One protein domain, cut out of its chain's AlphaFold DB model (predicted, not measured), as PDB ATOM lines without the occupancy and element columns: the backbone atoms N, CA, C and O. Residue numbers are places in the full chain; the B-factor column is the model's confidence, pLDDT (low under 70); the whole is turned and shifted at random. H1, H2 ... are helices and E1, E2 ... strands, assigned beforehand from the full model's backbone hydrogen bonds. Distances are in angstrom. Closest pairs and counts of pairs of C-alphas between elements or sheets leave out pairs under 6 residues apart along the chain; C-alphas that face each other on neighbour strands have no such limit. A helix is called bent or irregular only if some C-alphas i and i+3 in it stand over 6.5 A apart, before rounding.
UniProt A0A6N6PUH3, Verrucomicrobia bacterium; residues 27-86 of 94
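This is residues 27 to 86 of the 94 residues of a protein of Verrucomicrobia bacterium (UniProt A0A6N6PUH3). A short helix, H1, sits beyond the open end of a two-stranded hairpin, E1 and E2, and from the end of E2 a long arm runs away from both, with helix H2 in its far part. Residues 65 to 86 of this arm stick out and stand free, and the arm makes most of the length of a flat, extended outline spanning 60 by 36 by 11 A. The printed part has 60 residues with two named helices and two named strands, in the order H1, E1, E2, H2. The sheet has the order E1 - E2 and is antiparallel; the class is mixed, helices and strands. The radius of gyration of the C-alphas is 20.7 A.

The printed part begins at Asn 27, and H1 follows at residues 31 to 39, with C-alpha 31 at (24.002, 33.808, -39.214) and 12.1 A from first to last C-alpha. E1 is residues 44 to 47, beginning at C-alpha 44 at (29.544, 47.087, -29.839). After residues 48 to 56 comes E2, residues 57 to 60. H2, residues 69 to 84, is the longest helix, 21.0 A from first to last C-alpha, and ends at C-alpha 84 at (-12.888, 51.570, -9.586). H2 is not bent, but it has a kink of 27 degrees near residue 76.

E1 and E2 are antiparallel neighbours and form a hairpin, with 169 degrees between their directions. The C-alphas of Tyr 44 and Gln 60 face each other at 4.6 A, and those of Ile 47 and Ile 57 at 5.1 A. N 45 and O 59 are within hydrogen-bond range at 2.9 A, as are N 47 and O 57 at 2.8 A. A tight link of 4 residues joins H1 to E1, while H1 and E2 are apart. H2 is apart from H1 and from E1. In H1 every O i to N i+4 pair is within hydrogen-bond range; in H2, 10 of 12 are.

The two C-alphas farthest apart are those of Gly 28 and Arg 86, at 62.5 A. Without the stretch that stands free, the body of 38 residues spans 37 by 25 by 9 A. The printed part has no cut. No link is long: the link from E1 to E2, of 9 residues, and the link from E2 to H2, of 8, are short. The mean pLDDT of the printed part is 80.4, and the 22 residues from 65 to 86 are under 70; H2 has a mean of 59.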
ATOM      1  N   ASN A  27      33.337  37.274 -41.043       91.56
ATOM      2  CA  ASN A  27      34.404  36.897 -40.107       91.56
ATOM      3  C   ASN A  27      34.428  35.392 -39.753       91.56
ATOM      4  O   ASN A  27      34.886  35.019 -38.677       91.56
ATOM      5  N   GLY A  28      33.933  34.525 -40.645       96.06
ATOM      6  CA  GLY A  28      33.876  33.076 -40.431       96.06
ATOM      7  C   GLY A  28      32.700  32.583 -39.580       96.06
ATOM      8  O   GLY A  28      32.655  31.396 -39.267       96.06
ATOM      9  N   TYR A  29      31.745  33.447 -39.222       96.62
ATOM     10  CA  TYR A  29      30.562  33.067 -38.445       96.62
ATOM     11  C   TYR A  29      29.330  32.853 -39.329       96.62
ATOM     12  O   TYR A  29      29.068  33.641 -40.242       96.62
ATOM     13  N   SER A  30      28.526  31.837 -39.016       97.75
ATOM     14  CA  SER A  30      27.192  31.671 -39.611       97.75
ATOM     15  C   SER A  30      26.194  32.702 -39.070       97.75
ATOM     16  O   SER A  30      26.428  33.286 -38.004       97.75
ATOM     17  N   ILE A  31      25.047  32.901 -39.735       96.81
ATOM     18  CA  ILE A  31      24.002  33.808 -39.214       96.81
ATOM     19  C   ILE A  31      23.545  33.379 -37.814       96.81
ATOM     20  O   ILE A  31      23.395  34.225 -36.934       96.81
ATOM     21  N   ALA A  32      23.385  32.077 -37.567       96.75
ATOM     22  CA  ALA A  32      22.963  31.574 -36.258       96.75
ATOM     23  C   ALA A  32      23.966  31.935 -35.145       96.75
ATOM     24  O   ALA A  32      23.574  32.332 -34.046       96.75
ATOM     25  N   GLN A  33      25.269  31.849 -35.432       97.31
ATOM     26  CA  GLN A  33      26.314  32.252 -34.487       97.31
ATOM     27  C   GLN A  33      26.299  33.766 -34.251       97.31
ATOM     28  O   GLN A  33      26.373  34.208 -33.105       97.31
ATOM     29  N   GLN A  34      26.129  34.556 -35.311       96.06
ATOM     30  CA  GLN A  34      26.028  36.013 -35.215       96.06
ATOM     31  C   GLN A  34      24.809  36.454 -34.392       96.06
ATOM     32  O   GLN A  34      24.924  37.342 -33.549       96.06
ATOM     33  N   GLN A  35      23.658  35.804 -34.571       94.50
ATOM     34  CA  GLN A  35      22.457  36.051 -33.768       94.50
ATOM     35  C   GLN A  35      22.685  35.725 -32.290       94.50
ATOM     36  O   GLN A  35      22.312  36.518 -31.426       94.50
ATOM     37  N   ALA A  36      23.337  34.600 -31.988       94.62
ATOM     38  CA  ALA A  36      23.687  34.242 -30.614       94.62
ATOM     39  C   ALA A  36      24.654  35.262 -29.983       94.62
ATOM     40  O   ALA A  36      24.498  35.632 -28.817       94.62
ATOM     41  N   GLN A  37      25.623  35.767 -30.749       94.31
ATOM     42  CA  GLN A  37      26.529  36.832 -30.312       94.31
ATOM     43  C   GLN A  37      25.789  38.149 -30.049       94.31
ATOM     44  O   GLN A  37      26.025  38.793 -29.028       94.31
ATOM     45  N   LEU A  38      24.856  38.534 -30.921       92.62
ATOM     46  CA  LEU A  38      24.023  39.719 -30.718       92.62
ATOM     47  C   LEU A  38      23.151  39.576 -29.463       92.62
ATOM     48  O   LEU A  38      23.105  40.484 -28.637       92.62
ATOM     49  N   ALA A  39      22.516  38.416 -29.280       91.62
ATOM     50  CA  ALA A  39      21.660  38.144 -28.128       91.62
ATOM     51  C   ALA A  39      22.425  38.071 -26.800       91.62
ATOM     52  O   ALA A  39      21.894  38.447 -25.758       91.62
ATOM     53  N   SER A  40      23.685  37.641 -26.837       93.62
ATOM     54  CA  SER A  40      24.592  37.673 -25.681       93.62
ATOM     55  C   SER A  40      25.262  39.035 -25.476       93.62
ATOM     56  O   SER A  40      26.114  39.169 -24.600       93.62
ATOM     57  N   GLY A  41      24.880  40.052 -26.257       92.62
ATOM     58  CA  GLY A  41      25.399  41.406 -26.123       92.62
ATOM     59  C   GLY A  41      26.890  41.483 -26.422       92.62
ATOM     60  O   GLY A  41      27.595  42.191 -25.722       92.62
ATOM     61  N   GLN A  42      27.390  40.753 -27.421       94.19
ATOM     62  CA  GLN A  42      28.792  40.820 -27.871       94.19
ATOM     63  C   GLN A  42      29.017  41.876 -28.967       94.19
ATOM     64  O   GLN A  42      30.137  42.059 -29.436       94.19
ATOM     65  N   TYR A  43      27.961  42.579 -29.381       93.25
ATOM     66  CA  TYR A  43      28.025  43.632 -30.392       93.25
ATOM     67  C   TYR A  43      28.225  45.003 -29.745       93.25
ATOM     68  O   TYR A  43      27.564  45.358 -28.768       93.25
ATOM     69  N   TYR A  44      29.110  45.792 -30.345       93.56
ATOM     70  CA  TYR A  44      29.544  47.087 -29.839       93.56
ATOM     71  C   TYR A  44      29.542  48.124 -30.963       93.56
ATOM     72  O   TYR A  44      29.945  47.826 -32.090       93.56
ATOM     73  N   VAL A  45      29.105  49.343 -30.650       91.94
ATOM     74  CA  VAL A  45      29.143  50.484 -31.566       91.94
ATOM     75  C   VAL A  45      30.137  51.526 -31.064       91.94
ATOM     76  O   VAL A  45      30.137  51.906 -29.891       91.94
ATOM     77  N   ASN A  46      30.978  52.005 -31.979       94.12
ATOM     78  CA  ASN A  46      31.860  53.145 -31.769       94.12
ATOM     79  C   ASN A  46      31.588  54.177 -32.860       94.12
ATOM     80  O   ASN A  46      31.685  53.867 -34.048       94.12
ATOM     81  N   ILE A  47      31.225  55.388 -32.458       91.75
ATOM     82  CA  ILE A  47      30.938  56.505 -33.352       91.75
ATOM     83  C   ILE A  47      32.126  57.452 -33.292       91.75
ATOM     84  O   ILE A  47      32.547  57.869 -32.215       91.75
ATOM     85  N   HIS A  48      32.654  57.802 -34.458       94.25
ATOM     86  CA  HIS A  48      33.814  58.669 -34.614       94.25
ATOM     87  C   HIS A  48      33.396  59.983 -35.277       94.25
ATOM     88  O   HIS A  48      32.493  59.997 -36.115       94.25
ATOM     89  N   SER A  49      34.096  61.066 -34.953       93.81
ATOM     90  CA  SER A  49      34.052  62.318 -35.711       93.81
ATOM     91  C   SER A  49      35.443  62.676 -36.220       93.81
ATOM     92  O   SER A  49      36.443  62.087 -35.805       93.81
ATOM     93  N   SER A  50      35.521  63.655 -37.122       94.62
ATOM     94  CA  SER A  50      36.801  64.181 -37.607       94.62
ATOM     95  C   SER A  50      37.668  64.732 -36.470       94.62
ATOM     96  O   SER A  50      38.883  64.555 -36.490       94.62
ATOM     97  N   THR A  51      37.048  65.356 -35.466       95.00
ATOM     98  CA  THR A  51      37.732  65.911 -34.291       95.00
ATOM     99  C   THR A  51      38.136  64.822 -33.295       95.00
ATOM    100  O   THR A  51      39.211  64.900 -32.703       95.00
ATOM    101  N   PHE A  52      37.312  63.780 -33.128       89.12
ATOM    102  CA  PHE A  52      37.544  62.696 -32.169       89.12
ATOM    103  C   PHE A  52      37.625  61.334 -32.865       89.12
ATOM    104  O   PHE A  52      36.778  60.450 -32.697       89.12
ATOM    105  N   GLY A  53      38.710  61.133 -33.619       92.19
ATOM    106  CA  GLY A  53      38.965  59.892 -34.359       92.19
ATOM    107  C   GLY A  53      39.145  58.647 -33.480       92.19
ATOM    108  O   GLY A  53      38.966  57.534 -33.959       92.19
ATOM    109  N   GLY A  54      39.432  58.800 -32.181       89.44
ATOM    110  CA  GLY A  54      39.500  57.683 -31.225       89.44
ATOM    111  C   GLY A  54      38.136  57.103 -30.813       89.44
ATOM    112  O   GLY A  54      38.085  56.034 -30.196       89.44
ATOM    113  N   GLY A  55      37.038  57.777 -31.163       86.88
ATOM    114  CA  GLY A  55      35.671  57.407 -30.797       86.88
ATOM    115  C   GLY A  55      35.067  58.408 -29.818       86.88
ATOM    116  O   GLY A  55      35.501  58.491 -28.671       86.88
ATOM    117  N   GLU A  56      34.071  59.152 -30.286       91.06
ATOM    118  CA  GLU A  56      33.344  60.177 -29.536       91.06
ATOM    119  C   GLU A  56      32.239  59.565 -28.667       91.06
ATOM    120  O   GLU A  56      32.070  59.952 -27.512       91.06
ATOM    121  N   ILE A  57      31.515  58.572 -29.199       91.06
ATOM    122  CA  ILE A  57      30.417  57.886 -28.501       91.06
ATOM    123  C   ILE A  57      30.603  56.378 -28.625       91.06
ATOM    124  O   ILE A  57      30.857  55.851 -29.707       91.06
ATOM    125  N   ARG A  58      30.451  55.677 -27.503       93.06
ATOM    126  CA  ARG A  58      30.697  54.240 -27.369       93.06
ATOM    127  C   ARG A  58      29.526  53.588 -26.656       93.06
ATOM    128  O   ARG A  58      29.052  54.126 -25.656       93.06
ATOM    129  N   GLY A  59      29.068  52.441 -27.143       91.50
ATOM    130  CA  GLY A  59      27.915  51.766 -26.556       91.50
ATOM    131  C   GLY A  59      27.859  50.281 -26.872       91.50
ATOM    132  O   GLY A  59      28.277  49.840 -27.941       91.50
ATOM    133  N   GLN A  60      27.310  49.516 -25.932       93.38
ATOM    134  CA  GLN A  60      27.012  48.105 -26.134       93.38
ATOM    135  C   GLN A  60      25.596  47.946 -26.692       93.38
ATOM    136  O   GLN A  60      24.672  48.638 -26.256       93.38
ATOM    137  N   ILE A  61      25.421  47.040 -27.653       90.19
ATOM    138  CA  ILE A  61      24.111  46.729 -28.222       90.19
ATOM    139  C   ILE A  61      23.486  45.602 -27.404       90.19
ATOM    140  O   ILE A  61      24.030  44.501 -27.326       90.19
ATOM    141  N   TYR A  62      22.318  45.879 -26.829       87.81
ATOM    142  CA  TYR A  62      21.495  44.895 -26.138       87.81
ATOM    143  C   TYR A  62      20.152  44.765 -26.842       87.81
ATOM    144  O   TYR A  62      19.576  45.755 -27.297       87.81
ATOM    145  N   LEU A  63      19.626  43.544 -26.888       83.81
ATOM    146  CA  LEU A  63      18.226  43.339 -27.228       83.81
ATOM    147  C   LEU A  63      17.391  43.915 -26.088       83.81
ATOM    148  O   LEU A  63      17.501  43.470 -24.945       83.81
ATOM    149  N   ALA A  64      16.577  44.922 -26.393       72.25
ATOM    150  CA  ALA A  64      15.583  45.387 -25.446       72.25
ATOM    151  C   ALA A  64      14.587  44.235 -25.224       72.25
ATOM    152  O   ALA A  64      13.959  43.803 -26.196       72.25
ATOM    153  N   PRO A  65      14.436  43.708 -23.994       63.28
ATOM    154  CA  PRO A  65      13.305  42.844 -23.704       63.28
ATOM    155  C   PRO A  65      12.035  43.639 -24.006       63.28
ATOM    156  O   PRO A  65      11.982  44.842 -23.733       63.28
ATOM    157  N   GLU A  66      11.045  42.991 -24.622       69.56
ATOM    158  CA  GLU A  66       9.824  43.668 -25.056       69.56
ATOM    159  C   GLU A  66       9.248  44.521 -23.922       69.56
ATOM    160  O   GLU A  66       9.206  44.078 -22.764       69.56
ATOM    161  N   PRO A  67       8.855  45.771 -24.215       62.88
ATOM    162  CA  PRO A  67       8.594  46.728 -23.173       62.88
ATOM    163  C   PRO A  67       7.331  46.276 -22.474       62.88
ATOM    164  O   PRO A  67       6.281  46.267 -23.095       62.88
ATOM    165  N   THR A  68       7.426  45.942 -21.190       54.97
ATOM    166  CA  THR A  68       6.534  46.505 -20.169       54.97
ATOM    167  C   THR A  68       5.030  46.191 -20.297       54.97
ATOM    168  O   THR A  68       4.289  46.528 -19.383       54.97
ATOM    169  N   CYS A  69       4.546  45.510 -21.341       49.78
ATOM    170  CA  CYS A  69       3.150  45.157 -21.583       49.78
ATOM    171  C   CYS A  69       2.694  44.194 -20.498       49.78
ATOM    172  O   CYS A  69       1.651  44.404 -19.893       49.78
ATOM    173  N   ALA A  70       3.540  43.220 -20.152       52.84
ATOM    174  CA  ALA A  70       3.314  42.361 -19.000       52.84
ATOM    175  C   ALA A  70       3.251  43.170 -17.691       52.84
ATOM    176  O   ALA A  70       2.344  42.961 -16.897       52.84
ATOM    177  N   SER A  71       4.126  44.155 -17.464       55.12
ATOM    178  CA  SER A  71       4.070  44.980 -16.243       55.12
ATOM    179  C   SER A  71       2.949  46.032 -16.234       55.12
ATOM    180  O   SER A  71       2.471  46.390 -15.162       55.12
ATOM    181  N   LEU A  72       2.469  46.503 -17.388       55.91
ATOM    182  CA  LEU A  72       1.280  47.356 -17.505       55.91
ATOM    183  C   LEU A  72       0.005  46.537 -17.281       55.91
ATOM    184  O   LEU A  72      -0.910  47.004 -16.604       55.91
ATOM    185  N   LEU A  73      -0.032  45.301 -17.781       57.28
ATOM    186  CA  LEU A  73      -1.138  44.370 -17.571       57.28
ATOM    187  C   LEU A  73      -1.190  43.867 -16.120       57.28
ATOM    188  O   LEU A  73      -2.273  43.796 -15.545       57.28
ATOM    189  N   LEU A  74      -0.041  43.587 -15.498       63.47
ATOM    190  CA  LEU A  74       0.029  43.059 -14.130       63.47
ATOM    191  C   LEU A  74       0.041  44.156 -13.050       63.47
ATOM    192  O   LEU A  74      -0.593  43.992 -12.013       63.47
ATOM    193  N   GLY A  75       0.723  45.283 -13.270       59.69
ATOM    194  CA  GLY A  75       0.836  46.379 -12.295       59.69
ATOM    195  C   GLY A  75      -0.157  47.523 -12.524       59.69
ATOM    196  O   GLY A  75      -0.786  48.007 -11.582       59.69
ATOM    197  N   GLY A  76      -0.348  47.937 -13.781       59.34
ATOM    198  CA  GLY A  76      -1.277  49.015 -14.150       59.34
ATOM    199  C   GLY A  76      -2.749  48.597 -14.070       59.34
ATOM    200  O   GLY A  76      -3.579  49.354 -13.566       59.34
ATOM    201  N   GLY A  77      -3.067  47.366 -14.486       60.09
ATOM    202  CA  GLY A  77      -4.418  46.798 -14.402       60.09
ATOM    203  C   GLY A  77      -4.939  46.683 -12.965       60.09
ATOM    204  O   GLY A  77      -6.077  47.058 -12.687       60.09
ATOM    205  N   VAL A  78      -4.089  46.262 -12.020       60.53
ATOM    206  CA  VAL A  78      -4.442  46.178 -10.591       60.53
ATOM    207  C   VAL A  78      -4.700  47.565  -9.996       60.53
ATOM    208  O   VAL A  78      -5.640  47.727  -9.220       60.53
ATOM    209  N   TRP A  79      -3.936  48.589 -10.392       61.22
ATOM    210  CA  TRP A  79      -4.150  49.965  -9.930       61.22
ATOM    211  C   TRP A  79      -5.458  50.570 -10.472       61.22
ATOM    212  O   TRP A  79      -6.206  51.209  -9.725       61.22
ATOM    213  N   LEU A  80      -5.786  50.319 -11.745       59.97
ATOM    214  CA  LEU A  80      -7.047  50.753 -12.364       59.97
ATOM    215  C   LEU A  80      -8.270  50.049 -11.749       59.97
ATOM    216  O   LEU A  80      -9.270  50.706 -11.449       59.97
ATOM    217  N   LEU A  81      -8.176  48.743 -11.478       63.59
ATOM    218  CA  LEU A  81      -9.220  47.985 -10.776       63.59
ATOM    219  C   LEU A  81      -9.366  48.427  -9.311       63.59
ATOM    220  O   LEU A  81     -10.483  48.555  -8.804       63.59
ATOM    221  N   ALA A  82      -8.260  48.734  -8.631       65.31
ATOM    222  CA  ALA A  82      -8.285  49.269  -7.271       65.31
ATOM    223  C   ALA A  82      -8.901  50.679  -7.199       65.31
ATOM    224  O   ALA A  82      -9.512  51.025  -6.184       65.31
ATOM    225  N   ARG A  83      -8.794  51.489  -8.264       64.31
ATOM    226  CA  ARG A  83      -9.447  52.806  -8.360       64.31
ATOM    227  C   ARG A  83     -10.958  52.692  -8.571       64.31
ATOM    228  O   ARG A  83     -11.688  53.483  -7.979       64.31
ATOM    229  N   SER A  84     -11.440  51.716  -9.349       57.12
ATOM    230  CA  SER A  84     -12.888  51.570  -9.586       57.12
ATOM    231  C   SER A  84     -13.648  51.164  -8.316       57.12
ATOM    232  O   SER A  84     -14.725  51.692  -8.060       57.12
ATOM    233  N   LYS A  85     -13.047  50.332  -7.449       56.19
ATOM    234  CA  LYS A  85     -13.653  49.935  -6.163       56.19
ATOM    235  C   LYS A  85     -13.728  51.046  -5.109       56.19
ATOM    236  O   LYS A  85     -14.482  50.905  -4.152       56.19
ATOM    237  N   ARG A  86     -12.964  52.134  -5.254       58.69
ATOM    238  CA  ARG A  86     -12.988  53.278  -4.317       58.69
ATOM    239  C   ARG A  86     -14.112  54.270  -4.612       58.69
ATOM    240  O   ARG A  86     -14.497  55.021  -3.726       58.69
TER     241      ARG A  86